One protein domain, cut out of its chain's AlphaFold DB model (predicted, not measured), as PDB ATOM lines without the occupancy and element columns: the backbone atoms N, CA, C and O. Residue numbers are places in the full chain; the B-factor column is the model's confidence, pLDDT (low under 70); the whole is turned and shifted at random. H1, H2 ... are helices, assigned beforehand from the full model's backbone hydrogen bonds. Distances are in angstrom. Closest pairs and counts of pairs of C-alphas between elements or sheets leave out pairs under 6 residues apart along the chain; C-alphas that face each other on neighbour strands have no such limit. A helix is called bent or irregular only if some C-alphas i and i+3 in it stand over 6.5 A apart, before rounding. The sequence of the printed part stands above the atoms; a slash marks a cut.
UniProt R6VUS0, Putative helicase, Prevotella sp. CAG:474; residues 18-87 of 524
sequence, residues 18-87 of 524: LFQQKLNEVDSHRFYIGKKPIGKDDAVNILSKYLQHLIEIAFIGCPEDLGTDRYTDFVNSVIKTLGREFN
ATOM      1  N   LEU A  18     148.583 163.168 246.150       88.25
ATOM      2  CA  LEU A  18     147.776 162.540 245.102       88.25
ATOM      3  C   LEU A  18     146.447 162.014 245.664       88.25
ATOM      4  O   LEU A  18     145.390 162.216 245.071       88.25
ATOM      5  N   PHE A  19     146.480 161.357 246.821       90.12
ATOM      6  CA  PHE A  19     145.277 160.827 247.459       90.12
ATOM      7  C   PHE A  19     144.375 161.952 247.982       90.12
ATOM      8  O   PHE A  19     143.156 161.867 247.864       90.12
ATOM      9  N   GLN A  20     144.961 163.048 248.468       92.38
ATOM     10  CA  GLN A  20     144.228 164.252 248.856       92.38
ATOM     11  C   GLN A  20     143.456 164.859 247.675       92.38
ATOM     12  O   GLN A  20     142.315 165.270 247.860       92.38
ATOM     13  N   GLN A  21     144.033 164.884 246.467       91.69
ATOM     14  CA  GLN A  21     143.317 165.331 245.262       91.69
ATOM     15  C   GLN A  21     142.102 164.444 244.971       91.69
ATOM     16  O   GLN A  21     141.007 164.965 244.789       91.69
ATOM     17  N   LYS A  22     142.264 163.115 245.031       90.25
ATOM     18  CA  LYS A  22     141.148 162.175 244.835       90.25
ATOM     19  C   LYS A  22     140.056 162.334 245.898       90.25
ATOM     20  O   LYS A  22     138.878 162.262 245.573       90.25
ATOM     21  N   LEU A  23     140.425 162.569 247.160       90.75
ATOM     22  CA  LEU A  23     139.464 162.809 248.243       90.75
ATOM     23  C   LEU A  23     138.676 164.109 248.054       90.75
ATOM     24  O   LEU A  23     137.514 164.163 248.442       90.75
ATOM     25  N   ASN A  24     139.278 165.140 247.456       89.88
ATOM     26  CA  ASN A  24     138.591 166.407 247.184       89.88
ATOM     27  C   ASN A  24     137.478 166.263 246.130       89.88
ATOM     28  O   ASN A  24     136.587 167.104 246.071       89.88
ATOM     29  N   GLU A  25     137.525 165.218 245.304       89.62
ATOM     30  CA  GLU A  25     136.496 164.909 244.305       89.62
ATOM     31  C   GLU A  25     135.342 164.066 244.887       89.62
ATOM     32  O   GLU A  25     134.328 163.853 244.218       89.62
ATOM     33  N   VAL A  26     135.482 163.545 246.114       88.69
ATOM     34  CA  VAL A  26     134.456 162.719 246.765       88.69
ATOM     35  C   VAL A  26     133.345 163.609 247.318       88.69
ATOM     36  O   VAL A  26     133.594 164.554 248.065       88.69
ATOM     37  N   ASP A  27     132.097 163.267 246.993       89.38
ATOM     38  CA  ASP A  27     130.921 163.953 247.523       89.38
ATOM     39  C   ASP A  27     130.768 163.711 249.036       89.38
ATOM     40  O   ASP A  27     130.258 162.678 249.477       89.38
ATOM     41  N   SER A  28     131.199 164.694 249.829       86.50
ATOM     42  CA  SER A  28     131.134 164.663 251.295       86.50
ATOM     43  C   SER A  28     129.714 164.695 251.875       86.50
ATOM     44  O   SER A  28     129.535 164.365 253.046       86.50
ATOM     45  N   HIS A  29     128.696 165.054 251.082       88.44
ATOM     46  CA  HIS A  29     127.299 164.951 251.516       88.44
ATOM     47  C   HIS A  29     126.783 163.515 251.424       88.44
ATOM     48  O   HIS A  29     125.887 163.128 252.174       88.44
ATOM     49  N   ARG A  30     127.355 162.723 250.514       92.19
ATOM     50  CA  ARG A  30     127.001 161.317 250.310       92.19
ATOM     51  C   ARG A  30     127.886 160.357 251.105       92.19
ATOM     52  O   ARG A  30     127.394 159.316 251.536       92.19
ATOM     53  N   PHE A  31     129.170 160.665 251.280       91.06
ATOM     54  CA  PHE A  31     130.148 159.760 251.886       91.06
ATOM     55  C   PHE A  31     130.828 160.373 253.112       91.06
ATOM     56  O   PHE A  31     131.296 161.508 253.083       91.06
ATOM     57  N   TYR A  32     130.951 159.578 254.177       92.62
ATOM     58  CA  TYR A  32     131.766 159.928 255.339       92.62
ATOM     59  C   TYR A  32     133.252 159.681 255.051       92.62
ATOM     60  O   TYR A  32     133.636 158.587 254.637       92.62
ATOM     61  N   ILE A  33     134.096 160.685 255.313       92.69
ATOM     62  CA  ILE A  33     135.555 160.592 255.176       92.69
ATOM     63  C   ILE A  33     136.181 160.674 256.572       92.69
ATOM     64  O   ILE A  33     136.333 161.760 257.132       92.69
ATOM     65  N   GLY A  34     136.563 159.522 257.125       92.31
ATOM     66  CA  GLY A  34     137.303 159.443 258.386       92.31
ATOM     67  C   GLY A  34     138.770 159.842 258.208       92.31
ATOM     68  O   GLY A  34     139.420 159.418 257.254       92.31
ATOM     69  N   LYS A  35     139.303 160.663 259.121       92.69
ATOM     70  CA  LYS A  35     140.720 161.059 259.154       92.69
ATOM     71  C   LYS A  35     141.238 161.003 260.590       92.69
ATOM     72  O   LYS A  35     140.577 161.510 261.493       92.69
ATOM     73  N   LYS A  36     142.430 160.439 260.786       91.25
ATOM     74  CA  LYS A  36     143.159 160.425 262.064       91.25
ATOM     75  C   LYS A  36     144.521 161.107 261.854       91.25
ATOM     76  O   LYS A  36     145.175 160.808 260.853       91.25
ATOM     77  N   PRO A  37     144.959 162.031 262.732       90.62
ATOM     78  CA  PRO A  37     146.316 162.565 262.669       90.62
ATOM     79  C   PRO A  37     147.341 161.469 262.989       90.62
ATOM     80  O   PRO A  37     147.072 160.581 263.799       90.62
ATOM     81  N   ILE A  38     148.526 161.546 262.382       90.31
ATOM     82  CA  ILE A  38     149.628 160.628 262.700       90.31
ATOM     83  C   ILE A  38     150.115 160.955 264.120       90.31
ATOM     84  O   ILE A  38     150.631 162.046 264.367       90.31
ATOM     85  N   GLY A  39     149.895 160.032 265.059       88.25
ATOM     86  CA  GLY A  39     150.366 160.150 266.440       88.25
ATOM     87  C   GLY A  39     151.875 159.922 266.542       88.25
ATOM     88  O   GLY A  39     152.465 159.313 265.655       88.25
ATOM     89  N   LYS A  40     152.507 160.389 267.627       84.88
ATOM     90  CA  LYS A  40     153.954 160.203 267.840       84.88
ATOM     91  C   LYS A  40     154.356 158.723 267.847       84.88
ATOM     92  O   LYS A  40     155.339 158.378 267.201       84.88
ATOM     93  N   ASP A  41     153.564 157.882 268.506       79.25
ATOM     94  CA  ASP A  41     153.844 156.446 268.645       79.25
ATOM     95  C   ASP A  41     153.680 155.692 267.311       79.25
ATOM     96  O   ASP A  41     154.436 154.774 267.007       79.25
ATOM     97  N   ASP A  42     152.750 156.146 266.462       80.62
ATOM     98  CA  ASP A  42     152.478 155.553 265.146       80.62
ATOM     99  C   ASP A  42     153.440 156.071 264.053       80.62
ATOM    100  O   ASP A  42     153.658 155.407 263.035       80.62
ATOM    101  N   ALA A  43     154.016 157.267 264.240       86.88
ATOM    102  CA  ALA A  43     154.759 157.990 263.208       86.88
ATOM    103  C   ALA A  43     155.954 157.202 262.668       86.88
ATOM    104  O   ALA A  43     156.140 157.143 261.455       86.88
ATOM    105  N   VAL A  44     156.739 156.577 263.550       86.31
ATOM    106  CA  VAL A  44     157.947 155.838 263.154       86.31
ATOM    107  C   VAL A  44     157.588 154.675 262.229       86.31
ATOM    108  O   VAL A  44     158.173 154.538 261.160       86.31
ATOM    109  N   ASN A  45     156.592 153.864 262.589       83.94
ATOM    110  CA  ASN A  45     156.208 152.689 261.803       83.94
ATOM    111  C   ASN A  45     155.532 153.089 260.480       83.94
ATOM    112  O   ASN A  45     155.899 152.592 259.415       83.94
ATOM    113  N   ILE A  46     154.575 154.024 260.532       87.75
ATOM    114  CA  ILE A  46     153.795 154.448 259.361       87.75
ATOM    115  C   ILE A  46     154.680 155.153 258.325       87.75
ATOM    116  O   ILE A  46     154.608 154.832 257.136       87.75
ATOM    117  N   LEU A  47     155.524 156.098 258.751       91.06
ATOM    118  CA  LEU A  47     156.361 156.870 257.828       91.06
ATOM    119  C   LEU A  47     157.482 156.015 257.228       91.06
ATOM    120  O   LEU A  47     157.712 156.102 256.021       91.06
ATOM    121  N   SER A  48     158.121 155.150 258.022       89.56
ATOM    122  CA  SER A  48     159.163 154.242 257.524       89.56
ATOM    123  C   SER A  48     158.611 153.244 256.507       89.56
ATOM    124  O   SER A  48     159.186 153.100 255.429       89.56
ATOM    125  N   LYS A  49     157.451 152.624 256.775       88.19
ATOM    126  CA  LYS A  49     156.788 151.724 255.812       88.19
ATOM    127  C   LYS A  49     156.358 152.445 254.542       88.19
ATOM    128  O   LYS A  49     156.484 151.895 253.450       88.19
ATOM    129  N   TYR A  50     155.869 153.680 254.658       91.44
ATOM    130  CA  TYR A  50     155.510 154.469 253.484       91.44
ATOM    131  C   TYR A  50     156.730 154.786 252.613       91.44
ATOM    132  O   TYR A  50     156.661 154.640 251.394       91.44
ATOM    133  N   LEU A  51     157.858 155.164 253.221       92.00
ATOM    134  CA  LEU A  51     159.106 155.383 252.492       92.00
ATOM    135  C   LEU A  51     159.617 154.090 251.843       92.00
ATOM    136  O   LEU A  51     159.955 154.109 250.662       92.00
ATOM    137  N   GLN A  52     159.615 152.970 252.574       91.00
ATOM    138  CA  GLN A  52     159.970 151.655 252.035       91.00
ATOM    139  C   GLN A  52     159.126 151.320 250.798       91.00
ATOM    140  O   GLN A  52     159.677 150.987 249.753       91.00
ATOM    141  N   HIS A  53     157.805 151.483 250.885       89.62
ATOM    142  CA  HIS A  53     156.892 151.232 249.774       89.62
ATOM    143  C   HIS A  53     157.218 152.085 248.535       89.62
ATOM    144  O   HIS A  53     157.188 151.591 247.407       89.62
ATOM    145  N   LEU A  54     157.564 153.363 248.725       90.31
ATOM    146  CA  LEU A  54     157.984 154.234 247.623       90.31
ATOM    147  C   LEU A  54     159.303 153.773 246.988       90.31
ATOM    148  O   LEU A  54     159.426 153.813 245.764       90.31
ATOM    149  N   ILE A  55     160.266 153.327 247.799       90.50
ATOM    150  CA  ILE A  55     161.544 152.783 247.318       90.50
ATOM    151  C   ILE A  55     161.304 151.500 246.510       90.50
ATOM    152  O   ILE A  55     161.834 151.368 245.410       90.50
ATOM    153  N   GLU A  56     160.460 150.591 247.002       88.88
ATOM    154  CA  GLU A  56     160.105 149.348 246.305       88.88
ATOM    155  C   GLU A  56     159.468 149.619 244.937       88.88
ATOM    156  O   GLU A  56     159.897 149.042 243.936       88.88
ATOM    157  N   ILE A  57     158.502 150.544 244.860       87.19
ATOM    158  CA  ILE A  57     157.896 150.961 243.583       87.19
ATOM    159  C   ILE A  57     158.957 151.537 242.640       87.19
ATOM    160  O   ILE A  57     158.977 151.199 241.454       87.19
ATOM    161  N   ALA A  58     159.834 152.405 243.151       85.38
ATOM    162  CA  ALA A  58     160.867 153.045 242.344       85.38
ATOM    163  C   ALA A  58     161.871 152.029 241.776       85.38
ATOM    164  O   ALA A  58     162.294 152.169 240.628       85.38
ATOM    165  N   PHE A  59     162.235 151.009 242.555       85.56
ATOM    166  CA  PHE A  59     163.197 149.986 242.143       85.56
ATOM    167  C   PHE A  59     162.578 148.949 241.199       85.56
ATOM    168  O   PHE A  59     163.226 148.572 240.229       85.56
ATOM    169  N   ILE A  60     161.317 148.544 241.403       83.12
ATOM    170  CA  ILE A  60     160.602 147.650 240.467       83.12
ATOM    171  C   ILE A  60     160.452 148.298 239.082       83.12
ATOM    172  O   ILE A  60     160.493 147.608 238.068       83.12
ATOM    173  N   GLY A  61     160.275 149.619 239.027       70.62
ATOM    174  CA  GLY A  61     160.114 150.363 237.777       70.62
ATOM    175  C   GLY A  61     161.410 150.666 237.015       70.62
ATOM    176  O   GLY A  61     161.332 151.307 235.965       70.62
ATOM    177  N   CYS A  62     162.588 150.273 237.518       71.19
ATOM    178  CA  CYS A  62     163.856 150.532 236.833       71.19
ATOM    179  C   CYS A  62     164.164 149.459 235.766       71.19
ATOM    180  O   CYS A  62     164.087 148.268 236.060       71.19
ATOM    181  N   PRO A  63     164.562 149.867 234.547       68.19
ATOM    182  CA  PRO A  63     165.094 148.968 233.520       68.19
ATOM    183  C   PRO A  63     166.285 148.115 234.013       68.19
ATOM    184  O   PRO A  63     167.132 148.612 234.758       68.19
ATOM    185  N   GLU A  64     166.360 146.839 233.601       64.81
ATOM    186  CA  GLU A  64     167.382 145.862 234.048       64.81
ATOM    187  C   GLU A  64     168.834 146.303 233.764       64.81
ATOM    188  O   GLU A  64     169.765 145.908 234.466       64.81
ATOM    189  N   ASP A  65     169.028 147.162 232.766       63.69
ATOM    190  CA  ASP A  65     170.305 147.700 232.290       63.69
ATOM    191  C   ASP A  65     170.933 148.766 233.208       63.69
ATOM    192  O   ASP A  65     172.108 149.091 233.045       63.69
ATOM    193  N   LEU A  66     170.201 149.276 234.207       60.53
ATOM    194  CA  LEU A  66     170.718 150.252 235.184       60.53
ATOM    195  C   LEU A  66     171.456 149.627 236.383       60.53
ATOM    196  O   LEU A  66     172.044 150.366 237.174       60.53
ATOM    197  N   GLY A  67     171.480 148.291 236.478       64.94
ATOM    198  CA  GLY A  67     172.311 147.527 237.412       64.94
ATOM    199  C   GLY A  67     171.983 147.710 238.901       64.94
ATOM    200  O   GLY A  67     171.249 148.603 239.322       64.94
ATOM    201  N   THR A  68     172.556 146.850 239.747       72.44
ATOM    202  CA  THR A  68     172.421 146.951 241.213       72.44
ATOM    203  C   THR A  68     173.197 148.133 241.802       72.44
ATOM    204  O   THR A  68     172.898 148.551 242.916       72.44
ATOM    205  N   ASP A  69     174.174 148.694 241.075       81.00
ATOM    206  CA  ASP A  69     174.960 149.877 241.467       81.00
ATOM    207  C   ASP A  69     174.081 151.072 241.814       81.00
ATOM    208  O   ASP A  69     174.187 151.613 242.911       81.00
ATOM    209  N   ARG A  70     173.132 151.417 240.940       83.00
ATOM    210  CA  ARG A  70     172.257 152.569 241.161       83.00
ATOM    211  C   ARG A  70     171.406 152.428 242.425       83.00
ATOM    212  O   ARG A  70     171.149 153.425 243.101       83.00
ATOM    213  N   TYR A  71     170.963 151.213 242.743       85.69
ATOM    214  CA  TYR A  71     170.188 150.940 243.955       85.69
ATOM    215  C   TYR A  71     171.053 151.090 245.202       85.69
ATOM    216  O   TYR A  71     170.652 151.770 246.145       85.69
ATOM    217  N   THR A  72     172.250 150.502 245.188       87.06
ATOM    218  CA  THR A  72     173.211 150.602 246.288       87.06
ATOM    219  C   THR A  72     173.637 152.049 246.529       87.06
ATOM    220  O   THR A  72     173.606 152.501 247.670       87.06
ATOM    221  N   ASP A  73     173.947 152.805 245.476       88.56
ATOM    222  CA  ASP A  73     174.332 154.218 245.573       88.56
ATOM    223  C   ASP A  73     173.206 155.076 246.150       88.56
ATOM    224  O   ASP A  73     173.441 155.935 247.005       88.56
ATOM    225  N   PHE A  74     171.965 154.828 245.718       90.19
ATOM    226  CA  PHE A  74     170.801 155.501 246.283       90.19
ATOM    227  C   PHE A  74     170.646 155.182 247.772       90.19
ATOM    228  O   PHE A  74     170.523 156.105 248.574       90.19
ATOM    229  N   VAL A  75     170.695 153.903 248.159       91.38
ATOM    230  CA  VAL A  75     170.574 153.493 249.566       91.38
ATOM    231  C   VAL A  75     171.700 154.095 250.411       91.38
ATOM    232  O   VAL A  75     171.418 154.702 251.442       91.38
ATOM    233  N   ASN A  76     172.950 154.049 249.945       92.69
ATOM    234  CA  ASN A  76     174.091 154.679 250.616       92.69
ATOM    235  C   ASN A  76     173.912 156.203 250.756       92.69
ATOM    236  O   ASN A  76     174.266 156.781 251.783       92.69
ATOM    237  N   SER A  77     173.316 156.874 249.765       92.50
ATOM    238  CA  SER A  77     172.960 158.298 249.862       92.50
ATOM    239  C   SER A  77     171.879 158.562 250.919       92.50
ATOM    240  O   SER A  77     171.973 159.540 251.670       92.50
ATOM    241  N   VAL A  78     170.877 157.681 251.030       91.75
ATOM    242  CA  VAL A  78     169.862 157.755 252.092       91.75
ATOM    243  C   VAL A  78     170.513 157.575 253.466       91.75
ATOM    244  O   VAL A  78     170.279 158.413 254.332       91.75
ATOM    245  N   ILE A  79     171.386 156.577 253.651       91.50
ATOM    246  CA  ILE A  79     172.123 156.340 254.910       91.50
ATOM    247  C   ILE A  79     172.910 157.593 255.322       91.50
ATOM    248  O   ILE A  79     172.749 158.097 256.433       91.50
ATOM    249  N   LYS A  80     173.671 158.187 254.395       91.69
ATOM    250  CA  LYS A  80     174.411 159.440 254.641       91.69
ATOM    251  C   LYS A  80     173.513 160.623 254.971       91.69
ATOM    252  O   LYS A  80     173.935 161.564 255.640       91.69
ATOM    253  N   THR A  81     172.302 160.653 254.425       93.12
ATOM    254  CA  THR A  81     171.329 161.708 254.729       93.12
ATOM    255  C   THR A  81     170.756 161.512 256.129       93.12
ATOM    256  O   THR A  81     170.681 162.478 256.878       93.12
ATOM    257  N   LEU A  82     170.451 160.272 256.523       89.75
ATOM    258  CA  LEU A  82     170.009 159.951 257.881       89.75
ATOM    259  C   LEU A  82     171.066 160.328 258.928       89.75
ATOM    260  O   LEU A  82     170.729 161.009 259.894       89.75
ATOM    261  N   GLY A  83     172.335 159.973 258.702       89.25
ATOM    262  CA  GLY A  83     173.440 160.355 259.590       89.25
ATOM    263  C   GLY A  83     173.561 161.870 259.770       89.25
ATOM    264  O   GLY A  83     173.664 162.357 260.893       89.25
ATOM    265  N   ARG A  84     173.453 162.634 258.672       90.00
ATOM    266  CA  ARG A  84     173.528 164.106 258.695       90.00
ATOM    267  C   ARG A  84     172.336 164.776 259.383       90.00
ATOM    268  O   ARG A  84     172.542 165.720 260.137       90.00
ATOM    269  N   GLU A  85     171.113 164.328 259.108       91.75
ATOM    270  CA  GLU A  85     169.885 164.990 259.581       91.75
ATOM    271  C   GLU A  85     169.485 164.578 261.005       91.75
ATOM    272  O   GLU A  85     168.902 165.374 261.738       91.75
ATOM    273  N   PHE A  86     169.794 163.342 261.412       88.19
ATOM    274  CA  PHE A  86     169.377 162.788 262.707       88.19
ATOM    275  C   PHE A  86     170.537 162.526 263.675       88.19
ATOM    276  O   PHE A  86     170.293 162.022 264.768       88.19
ATOM    277  N   ASN A  87     171.772 162.889 263.303       84.25
ATOM    278  CA  ASN A  87     172.985 162.674 264.099       84.25
ATOM    279  C   ASN A  87     173.117 161.213 264.570       84.25
ATOM    280  O   ASN A  87     173.344 160.941 265.749       84.25
TER     281      ASN A  87
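Overview. This is residues 18 to 87 of the 524 residues of the protein "Putative helicase" of Prevotella sp. CAG:474 (UniProt R6VUS0). Two long helices, H3 and H2, make a narrow V joined at its point by a tight link; from the far end of H2 a long unnamed stretch runs out, turns back near His 29 and meets the short H1, which touches neither. The printed part has 70 residues with three named helices, H1, H2, H3 in chain order, no named strand, and is all helix. It is extended, with a radius of gyration of the C-alphas of 17.6 A, and only just flat, spanning 51 by 34 by 15 A.

Arrangement. H3, residues 64 to 86, has a kink of 34 degrees near residue 71. H2, residues 40 to 60, is close to H3 but not clearly touching; the closest C-alphas, of Phe 59 and Tyr 71, are 7.3 A apart. They run opposite ways at a shallow tilt of 23 degrees. H1, residues 18 to 24, is apart from both. Every O i to N i+4 pair is within hydrogen-bond range in H1, 15 of 17 in H2 and 15 of 19 in H3.

Along the chain. H3 is 33.3 A long, ending at C-alpha 86 (169.377, 162.788, 262.707), and irregular: C-alphas 65 and 68 are 9.2 A apart. H2, 30.8 A, is only just irregular, C-alphas 41 and 44 being 6.9 A apart. H1, 10.2 A, begins at C-alpha 18 (147.776, 162.540, 245.102).

Size, cuts and confidence. The farthest C-alphas, of His 29 and Asp 69, are 51.0 A apart. The printed part has no cut. The link from H1 to H2 is long, 15 residues. Residues 63 to 67 have pLDDT under 70.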